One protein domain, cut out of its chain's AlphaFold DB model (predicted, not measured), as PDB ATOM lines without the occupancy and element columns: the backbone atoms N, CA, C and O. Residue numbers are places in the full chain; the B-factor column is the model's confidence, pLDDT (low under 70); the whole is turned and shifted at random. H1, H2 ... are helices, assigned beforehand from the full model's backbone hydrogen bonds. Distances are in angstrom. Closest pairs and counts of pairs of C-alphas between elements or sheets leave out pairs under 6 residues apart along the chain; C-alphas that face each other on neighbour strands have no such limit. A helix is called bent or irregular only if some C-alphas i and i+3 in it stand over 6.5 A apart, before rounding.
ATOM      1  N   ALA A 257      26.914  31.811 229.995       83.00
ATOM      2  CA  ALA A 257      27.382  33.171 230.218       83.00
ATOM      3  C   ALA A 257      27.718  33.387 231.700       83.00
ATOM      4  O   ALA A 257      28.780  33.917 232.018       83.00
ATOM      5  N   ALA A 258      26.848  32.911 232.599       87.00
ATOM      6  CA  ALA A 258      27.047  33.002 234.040       87.00
ATOM      7  C   ALA A 258      28.263  32.210 234.509       87.00
ATOM      8  O   ALA A 258      29.075  32.709 235.288       87.00
ATOM      9  N   TRP A 259      28.433  30.998 233.981       86.44
ATOM     10  CA  TRP A 259      29.619  30.200 234.264       86.44
ATOM     11  C   TRP A 259      30.898  30.894 233.777       86.44
ATOM     12  O   TRP A 259      31.844  31.036 234.549       86.44
ATOM     13  N   ALA A 260      30.920  31.384 232.533       84.88
ATOM     14  CA  ALA A 260      32.080  32.072 231.973       84.88
ATOM     15  C   ALA A 260      32.415  33.343 232.767       84.88
ATOM     16  O   ALA A 260      33.574  33.572 233.104       84.88
ATOM     17  N   ALA A 261      31.409  34.140 233.126       89.50
ATOM     18  CA  ALA A 261      31.590  35.334 233.945       89.50
ATOM     19  C   ALA A 261      32.142  35.004 235.336       89.50
ATOM     20  O   ALA A 261      32.992  35.727 235.841       89.50
ATOM     21  N   LYS A 262      31.737  33.879 235.935       89.94
ATOM     22  CA  LYS A 262      32.282  33.421 237.218       89.94
ATOM     23  C   LYS A 262      33.750  32.990 237.130       89.94
ATOM     24  O   LYS A 262      34.480  33.143 238.101       89.94
ATOM     25  N   GLN A 263      34.179  32.435 235.994       90.00
ATOM     26  CA  GLN A 263      35.564  31.990 235.792       90.00
ATOM     27  C   GLN A 263      36.505  33.129 235.398       90.00
ATOM     28  O   GLN A 263      37.663  33.151 235.807       90.00
ATOM     29  N   TYR A 264      36.026  34.048 234.562       90.19
ATOM     30  CA  TYR A 264      36.869  35.055 233.919       90.19
ATOM     31  C   TYR A 264      36.630  36.474 234.427       90.19
ATOM     32  O   TYR A 264      37.418  37.361 234.096       90.19
ATOM     33  N   GLY A 265      35.568  36.698 235.203       93.12
ATOM     34  CA  GLY A 265      35.253  38.004 235.762       93.12
ATOM     35  C   GLY A 265      35.139  39.080 234.686       93.12
ATOM     36  O   GLY A 265      34.658  38.836 233.574       93.12
ATOM     37  N   CYS A 266      35.656  40.268 234.980       92.06
ATOM     38  CA  CYS A 266      35.681  41.379 234.035       92.06
ATOM     39  C   CYS A 266      36.595  41.161 232.822       92.06
ATOM     40  O   CYS A 266      36.345  41.747 231.769       92.06
ATOM     41  N   LYS A 267      37.590  40.261 232.898       92.81
ATOM     42  CA  LYS A 267      38.450  39.923 231.742       92.81
ATOM     43  C   LYS A 267      37.659  39.281 230.604       92.81
ATOM     44  O   LYS A 267      38.133  39.235 229.470       92.81
ATOM     45  N   LEU A 268      36.447  38.790 230.873       89.00
ATOM     46  CA  LEU A 268      35.556  38.268 229.844       89.00
ATOM     47  C   LEU A 268      35.135  39.341 228.827       89.00
ATOM     48  O   LEU A 268      34.979  39.025 227.648       89.00
ATOM     49  N   LEU A 269      35.023  40.604 229.251       87.50
ATOM     50  CA  LEU A 269      34.646  41.732 228.389       87.50
ATOM     51  C   LEU A 269      35.688  42.030 227.301       87.50
ATOM     52  O   LEU A 269      35.342  42.561 226.247       87.50
ATOM     53  N   ASP A 270      36.952  41.683 227.544       85.44
ATOM     54  CA  ASP A 270      38.037  41.836 226.568       85.44
ATOM     55  C   ASP A 270      38.159  40.629 225.636       85.44
ATOM     56  O   ASP A 270      38.657  40.746 224.518       85.44
ATOM     57  N   ARG A 271      37.702  39.463 226.101       81.81
ATOM     58  CA  ARG A 271      37.832  38.182 225.397       81.81
ATOM     59  C   ARG A 271      36.698  37.925 224.419       81.81
ATOM     60  O   ARG A 271      36.889  37.231 223.424       81.81
ATOM     61  N   VAL A 272      35.514  38.449 224.706       75.81
ATOM     62  CA  VAL A 272      34.337  38.249 223.867       75.81
ATOM     63  C   VAL A 272      34.273  39.372 222.824       75.81
ATOM     64  O   VAL A 272      34.228  40.547 223.196       75.81
ATOM     65  N   PRO A 273      34.239  39.053 221.514       73.81
ATOM     66  CA  PRO A 273      34.064  40.060 220.471       73.81
ATOM     67  C   PRO A 273      32.804  40.881 220.733       73.81
ATOM     68  O   PRO A 273      31.798  40.321 221.166       73.81
ATOM     69  N   ARG A 274      32.797  42.177 220.394       68.31
ATOM     70  CA  ARG A 274      31.633  43.053 220.640       68.31
ATOM     71  C   ARG A 274      30.297  42.464 220.164       68.31
ATOM     72  O   ARG A 274      29.301  42.607 220.856       68.31
ATOM     73  N   ALA A 275      30.296  41.760 219.030       63.38
ATOM     74  CA  ALA A 275      29.111  41.094 218.479       63.38
ATOM     75  C   ALA A 275      28.610  39.894 219.311       63.38
ATOM     76  O   ALA A 275      27.439  39.537 219.229       63.38
ATOM     77  N   GLY A 276      29.485  39.264 220.098       65.25
ATOM     78  CA  GLY A 276      29.143  38.174 221.005       65.25
ATOM     79  C   GLY A 276      28.637  38.660 222.359       65.25
ATOM     80  O   GLY A 276      27.891  37.944 223.008       65.25
ATOM     81  N   LEU A 277      28.966  39.879 222.787       68.56
ATOM     82  CA  LEU A 277      28.690  40.310 224.159       68.56
ATOM     83  C   LEU A 277      27.189  40.333 224.531       68.56
ATOM     84  O   LEU A 277      26.858  40.222 225.709       68.56
ATOM     85  N   ASN A 278      26.279  40.334 223.549       68.06
ATOM     86  CA  ASN A 278      24.838  40.173 223.777       68.06
ATOM     87  C   ASN A 278      24.506  38.937 224.633       68.06
ATOM     88  O   ASN A 278      23.563  38.977 225.415       68.06
ATOM     89  N   PHE A 279      25.273  37.839 224.549       74.75
ATOM     90  CA  PHE A 279      25.002  36.664 225.391       74.75
ATOM     91  C   PHE A 279      25.243  36.928 226.885       74.75
ATOM     92  O   PHE A 279      24.589  36.300 227.714       74.75
ATOM     93  N   LEU A 280      26.157  37.844 227.234       77.12
ATOM     94  CA  LEU A 280      26.397  38.251 228.621       77.12
ATOM     95  C   LEU A 280      25.225  39.070 229.140       77.12
ATOM     96  O   LEU A 280      24.789  38.868 230.268       77.12
ATOM     97  N   GLY A 281      24.689  39.947 228.288       71.38
ATOM     98  CA  GLY A 281      23.521  40.746 228.626       71.38
ATOM     99  C   GLY A 281      22.269  39.904 228.886       71.38
ATOM    100  O   GLY A 281      21.453  40.289 229.713       71.38
ATOM    101  N   LYS A 282      22.157  38.723 228.261       76.19
ATOM    102  CA  LYS A 282      21.013  37.804 228.422       76.19
ATOM    103  C   LYS A 282      20.938  37.083 229.766       76.19
ATOM    104  O   LYS A 282      19.935  36.421 230.042       76.19
ATOM    105  N   SER A 283      22.002  37.131 230.564       84.50
ATOM    106  CA  SER A 283      22.111  36.392 231.818       84.50
ATOM    107  C   SER A 283      22.281  37.342 232.990       84.50
ATOM    108  O   SER A 283      23.288  38.042 233.113       84.50
ATOM    109  N   ALA A 284      21.299  37.313 233.893       83.31
ATOM    110  CA  ALA A 284      21.371  38.059 235.141       83.31
ATOM    111  C   ALA A 284      22.579  37.606 235.969       83.31
ATOM    112  O   ALA A 284      23.342  38.439 236.455       83.31
ATOM    113  N   ASP A 285      22.791  36.292 236.064       86.88
ATOM    114  CA  ASP A 285      23.875  35.714 236.856       86.88
ATOM    115  C   ASP A 285      25.262  36.038 236.271       86.88
ATOM    116  O   ASP A 285      26.207  36.249 237.030       86.88
ATOM    117  N   ALA A 286      25.400  36.145 234.943       88.88
ATOM    118  CA  ALA A 286      26.650  36.569 234.307       88.88
ATOM    119  C   ALA A 286      27.025  37.997 234.678       88.88
ATOM    120  O   ALA A 286      28.158  38.283 235.059       88.88
ATOM    121  N   LEU A 287      26.048  38.893 234.605       87.44
ATOM    122  CA  LEU A 287      26.234  40.291 234.950       87.44
ATOM    123  C   LEU A 287      26.550  40.456 236.439       87.44
ATOM    124  O   LEU A 287      27.472  41.186 236.796       87.44
ATOM    125  N   CYS A 288      25.843  39.715 237.294       90.31
ATOM    126  CA  CYS A 288      26.127  39.621 238.721       90.31
ATOM    127  C   CYS A 288      27.563  39.177 239.003       90.31
ATOM    128  O   CYS A 288      28.251  39.823 239.788       90.31
ATOM    129  N   ALA A 289      28.024  38.111 238.346       92.31
ATOM    130  CA  ALA A 289      29.373  37.592 238.530       92.31
ATOM    131  C   ALA A 289      30.444  38.609 238.104       92.31
ATOM    132  O   ALA A 289      31.425  38.786 238.821       92.31
ATOM    133  N   MET A 290      30.235  39.335 236.998       92.12
ATOM    134  CA  MET A 290      31.154  40.403 236.578       92.12
ATOM    135  C   MET A 290      31.158  41.590 237.550       92.12
ATOM    136  O   MET A 290      32.214  42.151 237.817       92.12
ATOM    137  N   VAL A 291      30.003  41.976 238.100       91.75
ATOM    138  CA  VAL A 291      29.917  43.044 239.113       91.75
ATOM    139  C   VAL A 291      30.610  42.629 240.411       91.75
ATOM    140  O   VAL A 291      31.334  43.433 240.994       91.75
ATOM    141  N   ASP A 292      30.399  41.392 240.862       93.69
ATOM    142  CA  ASP A 292      31.043  40.859 242.062       93.69
ATOM    143  C   ASP A 292      32.571  40.791 241.884       93.69
ATOM    144  O   ASP A 292      33.306  41.198 242.783       93.69
ATOM    145  N   ASP A 293      33.053  40.376 240.708       94.44
ATOM    146  CA  ASP A 293      34.481  40.395 240.364       94.44
ATOM    147  C   ASP A 293      35.049  41.822 240.306       94.44
ATOM    148  O   ASP A 293      36.087  42.100 240.906       94.44
ATOM    149  N   ALA A 294      34.334  42.759 239.674       93.44
ATOM    150  CA  ALA A 294      34.723  44.167 239.619       93.44
ATOM    151  C   ALA A 294      34.816  44.806 241.014       93.44
ATOM    152  O   ALA A 294      35.670  45.661 241.244       93.44
ATOM    153  N   LEU A 295      33.933  44.412 241.941       91.62
ATOM    154  CA  LEU A 295      33.955  44.872 243.332       91.62
ATOM    155  C   LEU A 295      35.113  44.258 244.119       91.62
ATOM    156  O   LEU A 295      35.685  44.932 244.972       91.62
ATOM    157  N   ALA A 296      35.426  42.989 243.861       94.31
ATOM    158  CA  ALA A 296      36.484  42.271 244.560       94.31
ATOM    159  C   ALA A 296      37.883  42.718 244.117       94.31
ATOM    160  O   ALA A 296      38.775  42.856 244.951       94.31
ATOM    161  N   THR A 297      38.074  42.939 242.816       93.81
ATOM    162  CA  THR A 297      39.386  43.239 242.225       93.81
ATOM    163  C   THR A 297      39.640  44.735 242.062       93.81
ATOM    164  O   THR A 297      40.788  45.163 242.093       93.81
ATOM    165  N   GLY A 298      38.587  45.539 241.873       91.56
ATOM    166  CA  GLY A 298      38.722  46.929 241.432       91.56
ATOM    167  C   GLY A 298      39.216  47.074 239.985       91.56
ATOM    168  O   GLY A 298      39.459  48.192 239.537       91.56
ATOM    169  N   GLU A 299      39.355  45.969 239.245       89.31
ATOM    170  CA  GLU A 299      39.887  45.931 237.884       89.31
ATOM    171  C   GLU A 299      38.778  45.549 236.900       89.31
ATOM    172  O   GLU A 299      38.505  44.378 236.642       89.31
ATOM    173  N   CYS A 300      38.113  46.552 236.329       91.25
ATOM    174  CA  CYS A 300      37.123  46.330 235.283       91.25
ATOM    175  C   CYS A 300      37.073  47.513 234.318       91.25
ATOM    176  O   CYS A 300      37.127  48.669 234.740       91.25
ATOM    177  N   ASP A 301      36.896  47.247 233.024       88.62
ATOM    178  CA  ASP A 301      36.519  48.299 232.084       88.62
ATOM    179  C   ASP A 301      35.042  48.656 232.308       88.62
ATOM    180  O   ASP A 301      34.125  48.103 231.690       88.62
ATOM    181  N   TYR A 302      34.812  49.592 233.231       86.50
ATOM    182  CA  TYR A 302      33.480  50.063 233.600       86.50
ATOM    183  C   TYR A 302      32.700  50.622 232.405       86.50
ATOM    184  O   TYR A 302      31.473  50.560 232.407       86.50
ATOM    185  N   SER A 303      33.375  51.118 231.363       84.69
ATOM    186  CA  SER A 303      32.706  51.593 230.149       84.69
ATOM    187  C   SER A 303      32.134  50.433 229.325       84.69
ATOM    188  O   SER A 303      30.993  50.501 228.865       84.69
ATOM    189  N   LYS A 304      32.867  49.318 229.217       85.88
ATOM    190  CA  LYS A 304      32.378  48.096 228.562       85.88
ATOM    191  C   LYS A 304      31.295  47.411 229.381       85.88
ATOM    192  O   LYS A 304      30.285  47.004 228.812       85.88
ATOM    193  N   LEU A 305      31.476  47.314 230.700       85.62
ATOM    194  CA  LEU A 305      30.478  46.722 231.596       85.62
ATOM    195  C   LEU A 305      29.158  47.507 231.539       85.62
ATOM    196  O   LEU A 305      28.081  46.920 231.453       85.62
ATOM    197  N   CYS A 306      29.255  48.837 231.512       84.62
ATOM    198  CA  CYS A 306      28.141  49.755 231.307       84.62
ATOM    199  C   CYS A 306      27.377  49.482 229.999       84.62
ATOM    200  O   CYS A 306      26.151  49.365 229.998       84.62
ATOM    201  N   GLU A 307      28.096  49.352 228.883       81.06
ATOM    202  CA  GLU A 307      27.480  49.079 227.585       81.06
ATOM    203  C   GLU A 307      26.798  47.705 227.558       81.06
ATOM    204  O   GLU A 307      25.699  47.568 227.021       81.06
ATOM    205  N   GLN A 308      27.388  46.697 228.211       80.06
ATOM    206  CA  GLN A 308      26.755  45.382 228.336       80.06
ATOM    207  C   GLN A 308      25.486  45.409 229.167       80.06
ATOM    208  O   GLN A 308      24.503  44.768 228.803       80.06
ATOM    209  N   TRP A 309      25.468  46.208 230.230       77.25
ATOM    210  CA  TRP A 309      24.249  46.453 230.985       77.25
ATOM    211  C   TRP A 309      23.162  47.094 230.116       77.25
ATOM    212  O   TRP A 309      22.004  46.688 230.165       77.25
ATOM    213  N   ARG A 310      23.519  48.089 229.298       79.19
ATOM    214  CA  ARG A 310      22.569  48.757 228.398       79.19
ATOM    215  C   ARG A 310      21.958  47.774 227.396       79.19
ATOM    216  O   ARG A 310      20.750  47.815 227.172       79.19
ATOM    217  N   ILE A 311      22.774  46.892 226.821       74.94
ATOM    218  CA  ILE A 311      22.316  45.834 225.908       74.94
ATOM    219  C   ILE A 311      21.411  44.844 226.647       74.94
ATOM    220  O   ILE A 311      20.318  44.558 226.164       74.94
ATOM    221  N   ALA A 312      21.821  44.391 227.838       70.62
ATOM    222  CA  ALA A 312      21.023  43.522 228.702       70.62
ATOM    223  C   ALA A 312      19.632  44.111 228.941       70.62
ATOM    224  O   ALA A 312      18.620  43.465 228.689       70.62
ATOM    225  N   GLN A 313      19.581  45.370 229.374       71.81
ATOM    226  CA  GLN A 313      18.340  46.075 229.654       71.81
ATOM    227  C   GLN A 313      17.460  46.184 228.404       71.81
ATOM    228  O   GLN A 313      16.286  45.829 228.460       71.81
ATOM    229  N   ALA A 314      18.028  46.574 227.260       74.44
ATOM    230  CA  ALA A 314      17.285  46.684 226.005       74.44
ATOM    231  C   ALA A 314      16.715  45.334 225.524       74.44
ATOM    232  O   ALA A 314      15.594  45.281 225.016       74.44
ATOM    233  N   GLU A 315      17.449  44.231 225.696       68.19
ATOM    234  CA  GLU A 315      16.953  42.890 225.361       68.19
ATOM    235  C   GLU A 315      15.899  42.382 226.364       68.19
ATOM    236  O   GLU A 315      15.035  41.568 226.014       68.19
ATOM    237  N   HIS A 316      15.940  42.874 227.604       68.69
ATOM    238  CA  HIS A 316      15.123  42.391 228.713       68.69
ATOM    239  C   HIS A 316      13.933  43.261 229.102       68.69
ATOM    240  O   HIS A 316      13.082  42.756 229.844       68.69
ATOM    241  N   ASP A 317      13.811  44.468 228.546       64.19
ATOM    242  CA  ASP A 317      12.787  45.484 228.842       64.19
ATOM    243  C   ASP A 317      11.331  44.978 228.762       64.19
ATOM    244  O   ASP A 317      10.411  45.687 229.151       64.19
ATOM    245  N   ASN A 318      11.080  43.738 228.316       58.09
ATOM    246  CA  ASN A 318       9.753  43.120 228.348       58.09
ATOM    247  C   ASN A 318       9.686  41.635 228.779       58.09
ATOM    248  O   ASN A 318       8.597  41.059 228.699       58.09
ATOM    249  N   ARG A 319      10.788  40.946 229.145       67.06
ATOM    250  CA  ARG A 319      10.784  39.453 229.145       67.06
ATOM    251  C   ARG A 319      11.613  38.693 230.191       67.06
ATOM    252  O   ARG A 319      11.725  37.476 230.053       67.06
ATOM    253  N   LEU A 320      12.144  39.314 231.245       64.88
ATOM    254  CA  LEU A 320      12.806  38.521 232.298       64.88
ATOM    255  C   LEU A 320      11.794  37.729 233.153       64.88
ATOM    256  O   LEU A 320      10.841  38.316 233.676       64.88
ATOM    257  N   PRO A 321      11.999  36.412 233.359       74.56
ATOM    258  CA  PRO A 321      11.359  35.666 234.435       74.56
ATOM    259  C   PRO A 321      11.561  36.368 235.784       74.56
ATOM    260  O   PRO A 321      12.634  36.897 236.067       74.56
ATOM    261  N   THR A 322      10.552  36.314 236.657       71.81
ATOM    262  CA  THR A 322      10.551  36.996 237.967       71.81
ATOM    263  C   THR A 322      11.797  36.713 238.809       71.81
ATOM    264  O   THR A 322      12.295  37.616 239.473       71.81
ATOM    265  N   GLY A 323      12.313  35.479 238.767       74.44
ATOM    266  CA  GLY A 323      13.527  35.103 239.495       74.44
ATOM    267  C   GLY A 323      14.775  35.828 238.986       74.44
ATOM    268  O   GLY A 323      15.517  36.387 239.784       74.44
ATOM    269  N   GLN A 324      14.962  35.898 237.664       74.75
ATOM    270  CA  GLN A 324      16.105  36.590 237.063       74.75
ATOM    271  C   GLN A 324      16.021  38.104 237.261       74.75
ATOM    272  O   GLN A 324      17.036  38.740 237.516       74.75
ATOM    273  N   LEU A 325      14.812  38.675 237.224       78.81
ATOM    274  CA  LEU A 325      14.598  40.089 237.531       78.81
ATOM    275  C   LEU A 325      15.054  40.438 238.957       78.81
ATOM    276  O   LEU A 325      15.738  41.439 239.152       78.81
ATOM    277  N   ALA A 326      14.709  39.611 239.948       80.31
ATOM    278  CA  ALA A 326      15.128  39.828 241.332       80.31
ATOM    279  C   ALA A 326      16.658  39.757 241.488       80.31
ATOM    280  O   ALA A 326      17.238  40.631 242.135       80.31
ATOM    281  N   SER A 327      17.314  38.774 240.857       79.06
ATOM    282  CA  SER A 327      18.781  38.679 240.829       79.06
ATOM    283  C   SER A 327      19.417  39.910 240.182       79.06
ATOM    284  O   SER A 327      20.341  40.495 240.748       79.06
ATOM    285  N   LEU A 328      18.886  40.360 239.041       79.62
ATOM    286  CA  LEU A 328      19.430  41.506 238.313       79.62
ATOM    287  C   LEU A 328      19.296  42.805 239.121       79.62
ATOM    288  O   LEU A 328      20.261  43.560 239.226       79.62
ATOM    289  N   LEU A 329      18.155  43.021 239.787       82.50
ATOM    290  CA  LEU A 329      17.948  44.153 240.698       82.50
ATOM    291  C   LEU A 329      18.886  44.102 241.914       82.50
ATOM    292  O   LEU A 329      19.456  45.125 242.296       82.50
ATOM    293  N   ALA A 330      19.089  42.925 242.515       84.56
ATOM    294  CA  ALA A 330      20.026  42.766 243.628       84.56
ATOM    295  C   ALA A 330      21.466  43.102 243.205       84.56
ATOM    296  O   ALA A 330      22.194  43.784 243.932       84.56
ATOM    297  N   CYS A 331      21.865  42.686 242.005       85.00
ATOM    298  CA  CYS A 331      23.184  42.990 241.460       85.00
ATOM    299  C   CYS A 331      23.331  44.448 241.037       85.00
ATOM    300  O   CYS A 331      24.406  45.010 241.216       85.00
ATOM    301  N   GLN A 332      22.260  45.106 240.594       83.38
ATOM    302  CA  GLN A 332      22.268  46.546 240.342       83.38
ATOM    303  C   GLN A 332      22.617  47.343 241.607       83.38
ATOM    304  O   GLN A 332      23.418  48.274 241.552       83.38
ATOM    305  N   VAL A 333      22.074  46.956 242.769       85.38
ATOM    306  CA  VAL A 333      22.404  47.591 244.059       85.38
ATOM    307  C   VAL A 333      23.885  47.410 244.404       85.38
ATOM    308  O   VAL A 333      24.521  48.332 244.911       85.38
ATOM    309  N   LYS A 334      24.467  46.243 244.108       88.06
ATOM    310  CA  LYS A 334      25.913  46.025 244.271       88.06
ATOM    311  C   LYS A 334      26.721  46.888 243.303       88.06
ATOM    312  O   LYS A 334      27.685  47.527 243.718       88.06
ATOM    313  N   ALA A 335      26.289  46.955 242.046       84.81
ATOM    314  CA  ALA A 335      26.944  47.703 240.984       84.81
ATOM    315  C   ALA A 335      27.066  49.196 241.325       84.81
ATOM    316  O   ALA A 335      28.070  49.809 240.990       84.81
ATOM    317  N   GLN A 336      26.129  49.774 242.085       84.06
ATOM    318  CA  GLN A 336      26.213  51.165 242.563       84.06
ATOM    319  C   GLN A 336      27.439  51.478 243.430       84.06
ATOM    320  O   GLN A 336      27.782  52.647 243.585       84.06
ATOM    321  N   LYS A 337      28.095  50.462 243.997       86.50
ATOM    322  CA  LYS A 337      29.312  50.629 244.800       86.50
ATOM    323  C   LYS A 337      30.585  50.708 243.956       86.50
ATOM    324  O   LYS A 337      31.637  51.022 244.503       86.50
ATOM    325  N   LEU A 338      30.511  50.397 242.660       85.12
ATOM    326  CA  LEU A 338      31.672  50.451 241.777       85.12
ATOM    327  C   LEU A 338      32.109  51.911 241.544       85.12
ATOM    328  O   LEU A 338      31.265  52.811 241.516       85.12
ATOM    329  N   PRO A 339      33.416  52.169 241.368       83.94
ATOM    330  CA  PRO A 339      33.961  53.496 241.100       83.94
ATOM    331  C   PRO A 339      33.731  53.879 239.635       83.94
ATOM    332  O   PRO A 339      34.663  53.993 238.841       83.94
ATOM    333  N   TRP A 340      32.465  54.044 239.257       78.19
ATOM    334  CA  TRP A 340      32.106  54.401 237.894       78.19
ATOM    335  C   TRP A 340      32.806  55.691 237.478       78.19
ATOM    336  O   TRP A 340      32.860  56.641 238.271       78.19
ATOM    337  N   PRO A 341      33.328  55.755 236.241       71.50
ATOM    338  CA  PRO A 341      33.909  56.985 235.744       71.50
ATOM    339  C   PRO A 341      32.873  58.112 235.858       71.50
ATOM    340  O   PRO A 341      31.677  57.855 235.685       71.50
ATOM    341  N   PRO A 342      33.299  59.358 236.133       62.59
ATOM    342  CA  PRO A 342      32.430  60.529 236.182       62.59
ATOM    343  C   PRO A 342      31.955  60.900 234.766       62.59
ATOM    344  O   PRO A 342      32.254  61.968 234.246       62.59
ATOM    345  N   MET A 343      31.234  59.996 234.111       54.66
ATOM    346  CA  MET A 343      30.442  60.262 232.920       54.66
ATOM    347  C   MET A 343      28.968  60.225 233.341       54.66
ATOM    348  O   MET A 343      28.450  59.141 233.613       54.66
ATOM    349  N   PRO A 344      28.288  61.382 233.463       49.03
ATOM    350  CA  PRO A 344      27.080  61.467 234.287       49.03
ATOM    351  C   PRO A 344      25.768  61.029 233.619       49.03
ATOM    352  O   PRO A 344      24.747  61.041 234.298       49.03
ATOM    353  N   GLU A 345      25.738  60.667 232.329       56.72
ATOM    354  CA  GLU A 345      24.452  60.545 231.606       56.72
ATOM    355  C   GLU A 345      24.298  59.328 230.676       56.72
ATOM    356  O   GLU A 345      23.179  59.016 230.279       56.72
ATOM    357  N   SER A 346      25.363  58.595 230.341       62.44
ATOM    358  CA  SER A 346      25.282  57.535 229.319       62.44
ATOM    359  C   SER A 346      25.015  56.133 229.859       62.44
ATOM    360  O   SER A 346      24.691  55.246 229.068       62.44
ATOM    361  N   CYS A 347      25.120  55.913 231.177       68.25
ATOM    362  CA  CYS A 347      24.940  54.580 231.735       68.25
ATOM    363  C   CYS A 347      23.602  54.393 232.472       68.25
ATOM    364  O   CYS A 347      23.436  54.892 233.592       68.25
ATOM    365  N   PRO A 348      22.641  53.649 231.890       62.91
ATOM    366  CA  PRO A 348      21.268  53.585 232.393       62.91
ATOM    367  C   PRO A 348      21.098  52.862 233.741       62.91
ATOM    368  O   PRO A 348      20.036  52.982 234.351       62.91
ATOM    369  N   TRP A 349      22.122  52.178 234.275       66.62
ATOM    370  CA  TRP A 349      22.027  51.487 235.575       66.62
ATOM    371  C   TRP A 349      21.825  52.435 236.772       66.62
ATOM    372  O   TRP A 349      21.343  51.991 237.815       66.62
ATOM    373  N   THR A 350      22.130  53.733 236.646       57.59
ATOM    374  CA  THR A 350      21.851  54.730 237.703       57.59
ATOM    375  C   THR A 350      20.372  55.103 237.799       57.59
ATOM    376  O   THR A 350      19.933  55.629 238.823       57.59
ATOM    377  N   ASN A 351      19.576  54.818 236.762       63.75
ATOM    378  CA  ASN A 351      18.200  55.269 236.679       63.75
ATOM    379  C   ASN A 351      17.205  54.104 236.773       63.75
ATOM    380  O   ASN A 351      16.746  53.579 235.758       63.75
ATOM    381  N   PHE A 352      16.788  53.769 237.999       54.38
ATOM    382  CA  PHE A 352      15.704  52.810 238.272       54.38
ATOM    383  C   PHE A 352      14.402  53.121 237.516       54.38
ATOM    384  O   PHE A 352      13.596  52.224 237.301       54.38
ATOM    385  N   SER A 353      14.172  54.379 237.113       55.91
ATOM    386  CA  SER A 353      12.955  54.765 236.385       55.91
ATOM    387  C   SER A 353      12.979  54.420 234.895       55.91
ATOM    388  O   SER A 353      11.930  54.468 234.259       55.91
ATOM    389  N   SER A 354      14.140  54.038 234.346       54.84
ATOM    390  CA  SER A 354      14.257  53.565 232.957       54.84
ATOM    391  C   SER A 354      13.704  52.151 232.754       54.84
ATOM    392  O   SER A 354      13.485  51.727 231.628       54.84
ATOM    393  N   TRP A 355      13.446  51.434 233.844       56.94
ATOM    394  CA  TRP A 355      12.916  50.083 233.836       56.94
ATOM    395  C   TRP A 355      11.394  50.154 233.687       56.94
ATOM    396  O   TRP A 355      10.681  50.452 234.646       56.94
ATOM    397  N   ALA A 356      10.883  49.886 232.483       52.44
ATOM    398  CA  ALA A 356       9.451  49.898 232.168       52.44
ATOM    399  C   ALA A 356       8.699  48.675 232.742       52.44
ATOM    400  O   ALA A 356       7.838  48.093 232.087       52.44
ATOM    401  N   TYR A 357       9.001  48.271 233.979       55.44
ATOM    402  CA  TYR A 357       8.233  47.237 234.663       55.44
ATOM    403  C   TYR A 357       6.971  47.847 235.259       55.44
ATOM    404  O   TYR A 357       7.008  48.871 235.946       55.44
ATOM    405  N   ASP A 358       5.840  47.196 234.999       47.81
ATOM    406  CA  ASP A 358       4.559  47.588 235.566       47.81
ATOM    407  C   ASP A 358       4.691  47.656 237.098       47.81
ATOM    408  O   ASP A 358       5.095  46.681 237.742       47.81
ATOM    409  N   LYS A 359       4.406  48.820 237.698       46.03
ATOM    410  CA  LYS A 359       4.663  49.108 239.128       46.03
ATOM    411  C   LYS A 359       3.998  48.098 240.069       46.03
ATOM    412  O   LYS A 359       4.445  47.923 241.199       46.03
ATOM    413  N   VAL A 360       2.962  47.413 239.585       43.66
ATOM    414  CA  VAL A 360       2.246  46.328 240.269       43.66
ATOM    415  C   VAL A 360       3.158  45.121 240.552       43.66
ATOM    416  O   VAL A 360       2.961  44.416 241.538       43.66
ATOM    417  N   PHE A 361       4.189  44.889 239.732       44.91
ATOM    418  CA  PHE A 361       5.103  43.749 239.865       44.91
ATOM    419  C   PHE A 361       6.196  43.972 240.923       44.91
ATOM    420  O   PHE A 361       6.577  43.034 241.618       44.91
ATOM    421  N   LEU A 362       6.647  45.221 241.095       45.94
ATOM    422  CA  LEU A 362       7.660  45.621 242.085       45.94
ATOM    423  C   LEU A 362       7.101  45.755 243.516       45.94
ATOM    424  O   LEU A 362       7.868  45.873 244.465       45.94
TER     425      LEU A 362
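What this domain is: This is residues 257 to 362 of the 531 residues of the protein "Hypothetical protein" of Symbiodinium natans (UniProt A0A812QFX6). Three longer helices, H3, H4 and H5, run nearly along one direction with their centres in a triangle, H4 opposite to the other two, and an irregular helix, H1, packs steeply across H3. The short H2 fits between the first residues of H1 and the side of H4, while a long unnamed stretch after H5 loops out and ends in the short H6, far from the other helices. The printed part has 106 residues with six named helices, H1 to H6 in order along the chain, and no named strand; the class is all helix. The whole is compact, with a radius of gyration of the C-alphas of 12.9 A, and spans 38 by 29 by 25 A.

How they stand to each other: H4, residues 302 to 316, has its centre 5.8 A from the mean of all C-alphas, the nearest of the six. It touches H2, residues 278 to 281, where the closest C-alphas, those of Gly 281 and Ala 312, are 3.7 A apart. H3, residues 284 to 297, is close to H4 but not clearly touching, with the closest C-alphas, those of Leu 287 and Trp 309, 7.6 A apart. The two stand at a shallow tilt of 15 degrees and run opposite ways. H5, residues 322 to 335, touches H3 at a shallow tilt of 19 degrees, the same way; the closest C-alphas are those of Ala 284 and Leu 328, 5.1 A apart. H4 and H5 are near each other, with no pair of C-alphas within 8 A but 5 within 10 A. H1, residues 257 to 271, touches H3 with 25 pairs of C-alphas within 8 A, at a steep tilt of 59 degrees, the same way; the closest C-alphas are those of Ala 258 and Ala 286, 3.6 A apart. With residues 257 to 261 alone H1 touches H2, the C-alphas of Ala 257 and Leu 280 being the closest at 5.4 A. With residues 266 to 269 alone H1 only just touches H4, with 3 pairs of C-alphas within 8 A, the closest being those of Leu 269 and Lys 304 at 6.8 A; their tilt is steep, 49 degrees, opposite ways. H2 and H3 touch only at the corner by their link, and only just, with 3 pairs; the closest C-alphas are those of Leu 280 and Ala 286, 5.9 A apart. The packing of H1 with H3, H1 with H4 and H3 with H5 is mostly crossed, but only just, 1 of these 3 pairs being at a shallow tilt. H6, residues 359 to 362, touches no helix. In H3, H4 and H5 every O i to N i+4 pair is within hydrogen-bond range, in H1 6 of 11 are, and H2 and H6 are too short for such a pair.

Where its parts are: H4, from Tyr 302 to His 316, measures 20.5 A from first to last C-alpha, H3, from Ala 284 to Thr 297, 20.0 A, and H5, from Thr 322 to Ala 335, 19.8 A. H1 begins at C-alpha 257, at (27.382, 33.171, 230.218), and measures 12.6 A to C-alpha 271; it is irregular, C-alphas 263 and 266 being 9.6 A apart. H4 begins at C-alpha 302, at (33.480, 50.063, 233.600). H2, Asn 278 to Gly 281, measures 5.1 A, and H6, Lys 359 to Leu 362, measures 5.5 A and ends at C-alpha 362, at (7.660, 45.621, 242.085).

The domain as a whole: The two C-alphas farthest apart, those of Arg 271 and Val 360, are 39.4 A apart. The printed part has no cut. The link from H5 to H6 is long, residues 336 to 358, its C-alphas 8 to 21 A from the mean of all C-alphas; the link from H1 to H2 is short, and those from H2 to H3, H3 to H4 and H4 to H5 are tight. The mean pLDDT of the printed part is 76.5, and residues 274 to 278, 315 to 320 and 342 to 362 are under 70.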